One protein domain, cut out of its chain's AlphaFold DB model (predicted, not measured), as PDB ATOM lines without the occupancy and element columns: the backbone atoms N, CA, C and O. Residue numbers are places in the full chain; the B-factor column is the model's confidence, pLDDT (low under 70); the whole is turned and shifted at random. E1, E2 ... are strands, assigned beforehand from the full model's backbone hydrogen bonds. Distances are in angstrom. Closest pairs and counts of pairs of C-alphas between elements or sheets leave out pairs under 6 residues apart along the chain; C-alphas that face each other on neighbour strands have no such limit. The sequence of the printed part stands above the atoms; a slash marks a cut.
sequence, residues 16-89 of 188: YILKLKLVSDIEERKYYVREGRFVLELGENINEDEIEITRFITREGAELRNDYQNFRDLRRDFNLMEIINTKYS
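This is residues 16 to 89 of the 188 residues of an uncharacterized protein of Leptotrichia hofstadii F0254 (UniProt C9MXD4). This domain has little regular structure: a twisted three-stranded sheet with the E1 to E2 loop at one end, and at the other a winding stretch, residues 58 to 89, that folds back beside E3. The printed part has 74 residues, 24 of them in strands E1, E2 and E3, with no named helix; the order is E2, E1, E3, antiparallel. The class is all strand; the whole is loose, radius of gyration of the C-alphas 15.5 A, spanning 49 by 27 by 18 A.

Start at E1, residues 16 to 23, the inner strand. It forms a hairpin with E2, residues 35 to 42, at 155 degrees; find N 21 and O 37, 2.8 A apart. On E1's other side is E3, residues 50 to 57, at 165 degrees; find N 18 and O 54, 2.9 A apart. E2 and E3 are apart.

Find C-alpha 16 at (384.800, 286.562, 174.265); E1 runs 21.0 A from there. E2 runs 22.2 A. E3 runs 19.9 A, bends by 62 degrees at residue 53 and ends at C-alpha 57, (389.854, 284.852, 177.344).

The farthest C-alphas, Arg 29 and Gln 69, are 49.6 A apart. The printed part has no cut. The E1 to E2 link is long; within it, residues 25 to 29 and 31 to 32 have pLDDT under 70.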
ATOM      1  N   TYR A  16     385.339 285.551 175.164       95.00
ATOM      2  CA  TYR A  16     384.800 286.562 174.265       95.00
ATOM      3  C   TYR A  16     385.124 286.235 172.813       95.00
ATOM      4  O   TYR A  16     386.159 285.633 172.505       95.00
ATOM      5  N   ILE A  17     384.251 286.689 171.921       95.62
ATOM      6  CA  ILE A  17     384.409 286.607 170.475       95.62
ATOM      7  C   ILE A  17     384.359 288.006 169.867       95.62
ATOM      8  O   ILE A  17     383.410 288.760 170.081       95.62
ATOM      9  N   LEU A  18     385.386 288.343 169.087       95.19
ATOM     10  CA  LEU A  18     385.382 289.508 168.214       95.19
ATOM     11  C   LEU A  18     384.917 289.070 166.826       95.19
ATOM     12  O   LEU A  18     385.514 288.182 166.208       95.19
ATOM     13  N   LYS A  19     383.874 289.719 166.317       94.88
ATOM     14  CA  LYS A  19     383.266 289.406 165.023       94.88
ATOM     15  C   LYS A  19     382.957 290.660 164.219       94.88
ATOM     16  O   LYS A  19     382.713 291.727 164.775       94.88
ATOM     17  N   LEU A  20     382.965 290.526 162.899       93.19
ATOM     18  CA  LEU A  20     382.463 291.526 161.966       93.19
ATOM     19  C   LEU A  20     381.032 291.149 161.580       93.19
ATOM     20  O   LEU A  20     380.822 290.134 160.920       93.19
ATOM     21  N   LYS A  21     380.064 291.972 161.971       92.06
ATOM     22  CA  LYS A  21     378.662 291.847 161.574       92.06
ATOM     23  C   LYS A  21     378.407 292.648 160.305       92.06
ATOM     24  O   LYS A  21     378.745 293.831 160.249       92.06
ATOM     25  N   LEU A  22     377.819 292.012 159.298       87.62
ATOM     26  CA  LEU A  22     377.516 292.628 158.009       87.62
ATOM     27  C   LEU A  22     376.026 292.973 157.925       87.62
ATOM     28  O   LEU A  22     375.192 292.120 157.641       87.62
ATOM     29  N   VAL A  23     375.695 294.246 158.122       81.31
ATOM     30  CA  VAL A  23     374.335 294.768 157.960       81.31
ATOM     31  C   VAL A  23     374.120 295.133 156.494       81.31
ATOM     32  O   VAL A  23     374.902 295.873 155.896       81.31
ATOM     33  N   SER A  24     373.075 294.576 155.889       70.25
ATOM     34  CA  SER A  24     372.704 294.867 154.503       70.25
ATOM     35  C   SER A  24     371.381 295.620 154.488       70.25
ATOM     36  O   SER A  24     370.326 294.995 154.528       70.25
ATOM     37  N   ASP A  25     371.442 296.945 154.395       60.75
ATOM     38  CA  ASP A  25     370.262 297.762 154.117       60.75
ATOM     39  C   ASP A  25     370.163 297.924 152.596       60.75
ATOM     40  O   ASP A  25     370.983 298.598 151.970       60.75
ATOM     41  N   ILE A  26     369.204 297.244 151.965       63.72
ATOM     42  CA  ILE A  26     369.004 297.337 150.515       63.72
ATOM     43  C   ILE A  26     367.777 298.197 150.240       63.72
ATOM     44  O   ILE A  26     366.661 297.708 150.374       63.72
ATOM     45  N   GLU A  27     368.004 299.429 149.769       56.06
ATOM     46  CA  GLU A  27     367.193 300.052 148.711       56.06
ATOM     47  C   GLU A  27     367.862 301.310 148.100       56.06
ATOM     48  O   GLU A  27     367.332 302.413 148.138       56.06
ATOM     49  N   GLU A  28     369.018 301.159 147.438       56.53
ATOM     50  CA  GLU A  28     369.440 302.125 146.406       56.53
ATOM     51  C   GLU A  28     369.738 301.399 145.088       56.53
ATOM     52  O   GLU A  28     370.610 300.541 144.982       56.53
ATOM     53  N   ARG A  29     368.960 301.731 144.052       62.62
ATOM     54  CA  ARG A  29     368.736 300.939 142.825       62.62
ATOM     55  C   ARG A  29     369.959 300.733 141.898       62.62
ATOM     56  O   ARG A  29     369.765 300.318 140.757       62.62
ATOM     57  N   LYS A  30     371.198 301.041 142.315       71.75
ATOM     58  CA  LYS A  30     372.406 300.976 141.456       71.75
ATOM     59  C   LYS A  30     373.664 300.355 142.084       71.75
ATOM     60  O   LYS A  30     374.582 300.040 141.333       71.75
ATOM     61  N   TYR A  31     373.728 300.154 143.399       68.38
ATOM     62  CA  TYR A  31     374.846 299.470 144.062       68.38
ATOM     63  C   TYR A  31     374.388 298.844 145.380       68.38
ATOM     64  O   TYR A  31     373.412 299.280 145.981       68.38
ATOM     65  N   TYR A  32     375.105 297.815 145.831       68.06
ATOM     66  CA  TYR A  32     374.893 297.225 147.148       68.06
ATOM     67  C   TYR A  32     375.724 297.990 148.178       68.06
ATOM     68  O   TYR A  32     376.952 298.002 148.083       68.06
ATOM     69  N   VAL A  33     375.065 298.602 149.162       73.75
ATOM     70  CA  VAL A  33     375.732 299.097 150.372       73.75
ATOM     71  C   VAL A  33     375.614 298.019 151.441       73.75
ATOM     72  O   VAL A  33     374.528 297.511 151.707       73.75
ATOM     73  N   ARG A  34     376.746 297.643 152.035       73.44
ATOM     74  CA  ARG A  34     376.785 296.822 153.244       73.44
ATOM     75  C   ARG A  34     377.578 297.570 154.295       73.44
ATOM     76  O   ARG A  34     378.718 297.955 154.043       73.44
ATOM     77  N   GLU A  35     376.976 297.766 155.454       83.44
ATOM     78  CA  GLU A  35     377.655 298.332 156.606       83.44
ATOM     79  C   GLU A  35     378.285 297.194 157.416       83.44
ATOM     80  O   GLU A  35     377.623 296.221 157.771       83.44
ATOM     81  N   GLY A  36     379.583 297.296 157.691       87.94
ATOM     82  CA  GLY A  36     380.284 296.371 158.577       87.94
ATOM     83  C   GLY A  36     380.465 297.001 159.950       87.94
ATOM     84  O   GLY A  36     380.994 298.107 160.045       87.94
ATOM     85  N   ARG A  37     380.070 296.299 161.013       90.06
ATOM     86  CA  ARG A  37     380.321 296.722 162.397       90.06
ATOM     87  C   ARG A  37     381.072 295.633 163.137       90.06
ATOM     88  O   ARG A  37     380.684 294.468 163.078       90.06
ATOM     89  N   PHE A  38     382.134 296.002 163.839       92.62
ATOM     90  CA  PHE A  38     382.768 295.066 164.752       92.62
ATOM     91  C   PHE A  38     381.962 294.965 166.041       92.62
ATOM     92  O   PHE A  38     381.482 295.969 166.563       92.62
ATOM     93  N   VAL A  39     381.829 293.749 166.552       93.12
ATOM     94  CA  VAL A  39     381.116 293.460 167.790       93.12
ATOM     95  C   VAL A  39     381.976 292.531 168.630       93.12
ATOM     96  O   VAL A  39     382.491 291.532 168.125       93.12
ATOM     97  N   LEU A  40     382.139 292.880 169.902       94.25
ATOM     98  CA  LEU A  40     382.769 292.042 170.910       94.25
ATOM     99  C   LEU A  40     381.675 291.526 171.845       94.25
ATOM    100  O   LEU A  40     381.007 292.322 172.501       94.25
ATOM    101  N   GLU A  41     381.475 290.211 171.888       94.62
ATOM    102  CA  GLU A  41     380.405 289.586 172.674       94.62
ATOM    103  C   GLU A  41     380.930 288.449 173.544       94.62
ATOM    104  O   GLU A  41     381.988 287.875 173.280       94.62
ATOM    105  N   LEU A  42     380.164 288.123 174.582       93.81
ATOM    106  CA  LEU A  42     380.413 286.976 175.440       93.81
ATOM    107  C   LEU A  42     380.049 285.666 174.721       93.81
ATOM    108  O   LEU A  42     379.004 285.564 174.078       93.81
ATOM    109  N   GLY A  43     380.880 284.642 174.893       92.94
ATOM    110  CA  GLY A  43     380.687 283.312 174.332       92.94
ATOM    111  C   GLY A  43     381.361 283.123 172.974       92.94
ATOM    112  O   GLY A  43     382.414 283.688 172.689       92.94
ATOM    113  N   GLU A  44     380.774 282.250 172.155       92.56
ATOM    114  CA  GLU A  44     381.387 281.737 170.918       92.56
ATOM    115  C   GLU A  44     380.399 281.668 169.739       92.56
ATOM    116  O   GLU A  44     380.672 281.040 168.714       92.56
ATOM    117  N   ASN A  45     379.225 282.281 169.897       92.06
ATOM    118  CA  ASN A  45     378.135 282.181 168.933       92.06
ATOM    119  C   ASN A  45     378.364 283.098 167.728       92.06
ATOM    120  O   ASN A  45     378.734 284.266 167.872       92.06
ATOM    121  N   ILE A  46     378.084 282.556 166.543       91.50
ATOM    122  CA  ILE A  46     378.224 283.235 165.254       91.50
ATOM    123  C   ILE A  46     376.965 283.001 164.443       91.50
ATOM    124  O   ILE A  46     376.550 281.855 164.256       91.50
ATOM    125  N   ASN A  47     376.407 284.088 163.929       90.69
ATOM    126  CA  ASN A  47     375.299 284.066 162.987       90.69
ATOM    127  C   ASN A  47     375.800 284.017 161.533       90.69
ATOM    128  O   ASN A  47     376.972 284.254 161.245       90.69
ATOM    129  N   GLU A  48     374.913 283.707 160.586       85.75
ATOM    130  CA  GLU A  48     375.275 283.606 159.163       85.75
ATOM    131  C   GLU A  48     375.761 284.936 158.555       85.75
ATOM    132  O   GLU A  48     376.541 284.929 157.602       85.75
ATOM    133  N   ASP A  49     375.332 286.071 159.113       88.62
ATOM    134  CA  ASP A  49     375.726 287.433 158.731       88.62
ATOM    135  C   ASP A  49     376.994 287.934 159.451       88.62
ATOM    136  O   ASP A  49     377.375 289.101 159.317       88.62
ATOM    137  N   GLU A  50     377.662 287.061 160.207       92.50
ATOM    138  CA  GLU A  50     378.815 287.395 161.036       92.50
ATOM    139  C   GLU A  50     380.070 286.619 160.616       92.50
ATOM    140  O   GLU A  50     380.050 285.428 160.298       92.50
ATOM    141  N   ILE A  51     381.208 287.308 160.650       91.62
ATOM    142  CA  ILE A  51     382.527 286.731 160.393       91.62
ATOM    143  C   ILE A  51     383.327 286.782 161.687       91.62
ATOM    144  O   ILE A  51     383.613 287.862 162.204       91.62
ATOM    145  N   GLU A  52     383.715 285.617 162.201       95.00
ATOM    146  CA  GLU A  52     384.631 285.533 163.337       95.00
ATOM    147  C   GLU A  52     386.006 286.080 162.964       95.00
ATOM    148  O   GLU A  52     386.624 285.624 161.999       95.00
ATOM    149  N   ILE A  53     386.492 287.025 163.765       94.31
ATOM    150  CA  ILE A  53     387.852 287.548 163.664       94.31
ATOM    151  C   ILE A  53     388.766 286.753 164.590       94.31
ATOM    152  O   ILE A  53     389.790 286.237 164.142       94.31
ATOM    153  N   THR A  54     388.392 286.636 165.866       94.69
ATOM    154  CA  THR A  54     389.135 285.872 166.874       94.69
ATOM    155  C   THR A  54     388.275 285.601 168.110       94.69
ATOM    156  O   THR A  54     387.302 286.314 168.369       94.69
ATOM    157  N   ARG A  55     388.667 284.603 168.905       94.31
ATOM    158  CA  ARG A  55     388.150 284.352 170.256       94.31
ATOM    159  C   ARG A  55     389.279 284.457 171.266       94.31
ATOM    160  O   ARG A  55     390.414 284.112 170.959       94.31
ATOM    161  N   PHE A  56     388.980 284.873 172.487       94.88
ATOM    162  CA  PHE A  56     389.980 284.954 173.549       94.88
ATOM    163  C   PHE A  56     389.336 284.876 174.933       94.88
ATOM    164  O   PHE A  56     388.142 285.102 175.093       94.88
ATOM    165  N   ILE A  57     390.143 284.550 175.938       93.50
ATOM    166  CA  ILE A  57     389.854 284.852 177.344       93.50
ATOM    167  C   ILE A  57     390.973 285.785 177.784       93.50
ATOM    168  O   ILE A  57     392.146 285.483 177.552       93.50
ATOM    169  N   THR A  58     390.629 286.920 178.378       89.88
ATOM    170  CA  THR A  58     391.606 287.914 178.834       89.88
ATOM    171  C   THR A  58     391.586 288.007 180.351       89.88
ATOM    172  O   THR A  58     390.528 287.884 180.963       89.88
ATOM    173  N   ARG A  59     392.755 288.233 180.952       88.69
ATOM    174  CA  ARG A  59     392.870 288.613 182.364       88.69
ATOM    175  C   ARG A  59     393.032 290.115 182.495       88.69
ATOM    176  O   ARG A  59     393.595 290.759 181.607       88.69
ATOM    177  N   GLU A  60     392.564 290.670 183.607       84.50
ATOM    178  CA  GLU A  60     392.758 292.091 183.885       84.50
ATOM    179  C   GLU A  60     394.259 292.429 183.907       84.50
ATOM    180  O   GLU A  60     395.066 291.735 184.527       84.50
ATOM    181  N   GLY A  61     394.638 293.483 183.179       83.56
ATOM    182  CA  GLY A  61     396.027 293.939 183.072       83.56
ATOM    183  C   GLY A  61     396.931 293.104 182.155       83.56
ATOM    184  O   GLY A  61     398.125 293.391 182.087       83.56
ATOM    185  N   ALA A  62     396.402 292.100 181.450       86.06
ATOM    186  CA  ALA A  62     397.163 291.327 180.473       86.06
ATOM    187  C   ALA A  62     396.954 291.832 179.037       86.06
ATOM    188  O   ALA A  62     395.867 292.268 178.663       86.06
ATOM    189  N   GLU A  63     397.997 291.721 178.216       88.94
ATOM    190  CA  GLU A  63     397.916 291.972 176.777       88.94
ATOM    191  C   GLU A  63     397.499 290.701 176.025       88.94
ATOM    192  O   GLU A  63     397.961 289.598 176.334       88.94
ATOM    193  N   LEU A  64     396.644 290.854 175.009       91.50
ATOM    194  CA  LEU A  64     396.314 289.769 174.087       91.50
ATOM    195  C   LEU A  64     397.461 289.553 173.103       91.50
ATOM    196  O   LEU A  64     397.823 290.448 172.339       91.50
ATOM    197  N   ARG A  65     397.993 288.335 173.078       92.12
ATOM    198  CA  ARG A  65     399.093 287.965 172.188       92.12
ATOM    199  C   ARG A  65     398.601 287.280 170.910       92.12
ATOM    200  O   ARG A  65     397.537 286.658 170.892       92.12
ATOM    201  N   ASN A  66     399.410 287.347 169.856       91.75
ATOM    202  CA  ASN A  66     399.202 286.665 168.567       91.75
ATOM    203  C   ASN A  66     400.483 286.030 168.000       91.75
ATOM    204  O   ASN A  66     400.561 285.683 166.824       91.75
ATOM    205  N   ASP A  67     401.505 285.880 168.834       91.94
ATOM    206  CA  ASP A  67     402.811 285.321 168.507       91.94
ATOM    207  C   ASP A  67     402.856 283.817 168.839       91.94
ATOM    208  O   ASP A  67     403.569 283.351 169.735       91.94
ATOM    209  N   TYR A  68     402.059 283.034 168.110       93.75
ATOM    210  CA  TYR A  68     401.972 281.583 168.286       93.75
ATOM    211  C   TYR A  68     403.322 280.909 168.015       93.75
ATOM    212  O   TYR A  68     403.918 281.062 166.945       93.75
ATOM    213  N   GLN A  69     403.804 280.122 168.976       91.88
ATOM    214  CA  GLN A  69     405.128 279.495 168.872       91.88
ATOM    215  C   GLN A  69     405.107 278.175 168.096       91.88
ATOM    216  O   GLN A  69     406.078 277.807 167.431       91.88
ATOM    217  N   ASN A  70     404.007 277.435 168.207       94.50
ATOM    218  CA  ASN A  70     403.813 276.130 167.591       94.50
ATOM    219  C   ASN A  70     402.309 275.872 167.380       94.50
ATOM    220  O   ASN A  70     401.473 276.678 167.786       94.50
ATOM    221  N   PHE A  71     401.958 274.781 166.709       96.38
ATOM    222  CA  PHE A  71     400.582 274.439 166.370       96.38
ATOM    223  C   PHE A  71     399.718 274.197 167.610       96.38
ATOM    224  O   PHE A  71     398.572 274.636 167.649       96.38
ATOM    225  N   ARG A  72     400.261 273.559 168.656       94.50
ATOM    226  CA  ARG A  72     399.526 273.362 169.920       94.50
ATOM    227  C   ARG A  72     399.274 274.684 170.648       94.50
ATOM    228  O   ARG A  72     398.236 274.841 171.279       94.50
ATOM    229  N   ASP A  73     400.187 275.648 170.510       94.12
ATOM    230  CA  ASP A  73     400.094 276.988 171.108       94.12
ATOM    231  C   ASP A  73     398.898 277.797 170.585       94.12
ATOM    232  O   ASP A  73     398.503 278.764 171.227       94.12
ATOM    233  N   LEU A  74     398.292 277.393 169.457       94.12
ATOM    234  CA  LEU A  74     397.047 277.979 168.946       94.12
ATOM    235  C   LEU A  74     395.858 277.753 169.887       94.12
ATOM    236  O   LEU A  74     394.884 278.495 169.802       94.12
ATOM    237  N   ARG A  75     395.927 276.750 170.775       90.69
ATOM    238  CA  ARG A  75     394.932 276.493 171.816       90.69
ATOM    239  C   ARG A  75     395.552 276.730 173.190       90.69
ATOM    240  O   ARG A  75     396.110 275.818 173.797       90.69
ATOM    241  N   ARG A  76     395.429 277.958 173.692       84.31
ATOM    242  CA  ARG A  76     395.695 278.291 175.097       84.31
ATOM    243  C   ARG A  76     394.476 278.904 175.754       84.31
ATOM    244  O   ARG A  76     393.667 279.557 175.102       84.31
ATOM    245  N   ASP A  77     394.416 278.735 177.068       79.50
ATOM    246  CA  ASP A  77     393.264 279.171 177.844       79.50
ATOM    247  C   ASP A  77     393.210 280.688 178.033       79.50
ATOM    248  O   ASP A  77     392.115 281.216 178.083       79.50
ATOM    249  N   PHE A  78     394.341 281.406 178.098       88.69
ATOM    250  CA  PHE A  78     394.350 282.835 178.448       88.69
ATOM    251  C   PHE A  78     395.264 283.680 177.559       88.69
ATOM    252  O   PHE A  78     396.340 283.240 177.148       88.69
ATOM    253  N   ASN A  79     394.850 284.933 177.365       90.75
ATOM    254  CA  ASN A  79     395.599 286.040 176.775       90.75
ATOM    255  C   ASN A  79     396.110 285.774 175.354       90.75
ATOM    256  O   ASN A  79     397.178 286.247 174.972       90.75
ATOM    257  N   LEU A  80     395.359 285.001 174.570       93.94
ATOM    258  CA  LEU A  80     395.690 284.621 173.201       93.94
ATOM    259  C   LEU A  80     394.526 284.963 172.278       93.94
ATOM    260  O   LEU A  80     393.395 284.570 172.555       93.94
ATOM    261  N   MET A  81     394.817 285.627 171.162       94.69
ATOM    262  CA  MET A  81     393.874 285.739 170.051       94.69
ATOM    263  C   MET A  81     393.807 284.391 169.329       94.69
ATOM    264  O   MET A  81     394.696 284.053 168.559       94.69
ATOM    265  N   GLU A  82     392.799 283.569 169.594       95.31
ATOM    266  CA  GLU A  82     392.616 282.283 168.920       95.31
ATOM    267  C   GLU A  82     392.141 282.502 167.474       95.31
ATOM    268  O   GLU A  82     391.207 283.266 167.234       95.31
ATOM    269  N   ILE A  83     392.780 281.822 166.512       95.56
ATOM    270  CA  ILE A  83     392.487 281.943 165.066       95.56
ATOM    271  C   ILE A  83     392.042 280.625 164.417       95.56
ATOM    272  O   ILE A  83     391.996 280.508 163.193       95.56
ATOM    273  N   ILE A  84     391.761 279.595 165.222       95.94
ATOM    274  CA  ILE A  84     391.410 278.253 164.729       95.94
ATOM    275  C   ILE A  84     390.091 278.302 163.944       95.94
ATOM    276  O   ILE A  84     389.985 277.740 162.851       95.94
ATOM    277  N   ASN A  85     389.098 279.012 164.480       94.69
ATOM    278  CA  ASN A  85     387.762 279.121 163.897       94.69
ATOM    279  C   ASN A  85     387.583 280.359 162.992       94.69
ATOM    280  O   ASN A  85     386.567 280.469 162.304       94.69
ATOM    281  N   THR A  86     388.606 281.216 162.877       93.31
ATOM    282  CA  THR A  86     388.665 282.296 161.883       93.31
ATOM    283  C   THR A  86     388.645 281.706 160.473       93.31
ATOM    284  O   THR A  86     389.605 281.071 160.021       93.31
ATOM    285  N   LYS A  87     387.535 281.910 159.758       90.44
ATOM    286  CA  LYS A  87     387.372 281.440 158.377       90.44
ATOM    287  C   LYS A  87     388.228 282.287 157.443       90.44
ATOM    288  O   LYS A  87     388.085 283.506 157.394       90.44
ATOM    289  N   TYR A  88     389.080 281.631 156.665       93.56
ATOM    290  CA  TYR A  88     389.824 282.276 155.592       93.56
ATOM    291  C   TYR A  88     389.141 282.044 154.247       93.56
ATOM    292  O   TYR A  88     388.551 280.986 154.017       93.56
ATOM    293  N   SER A  89     389.219 283.035 153.360       92.31
ATOM    294  CA  SER A  89     388.591 282.963 152.040       92.31
ATOM    295  C   SER A  89     389.166 281.803 151.223       92.31
ATOM    296  O   SER A  89     390.382 281.681 151.086       92.31
TER     297      SER A  89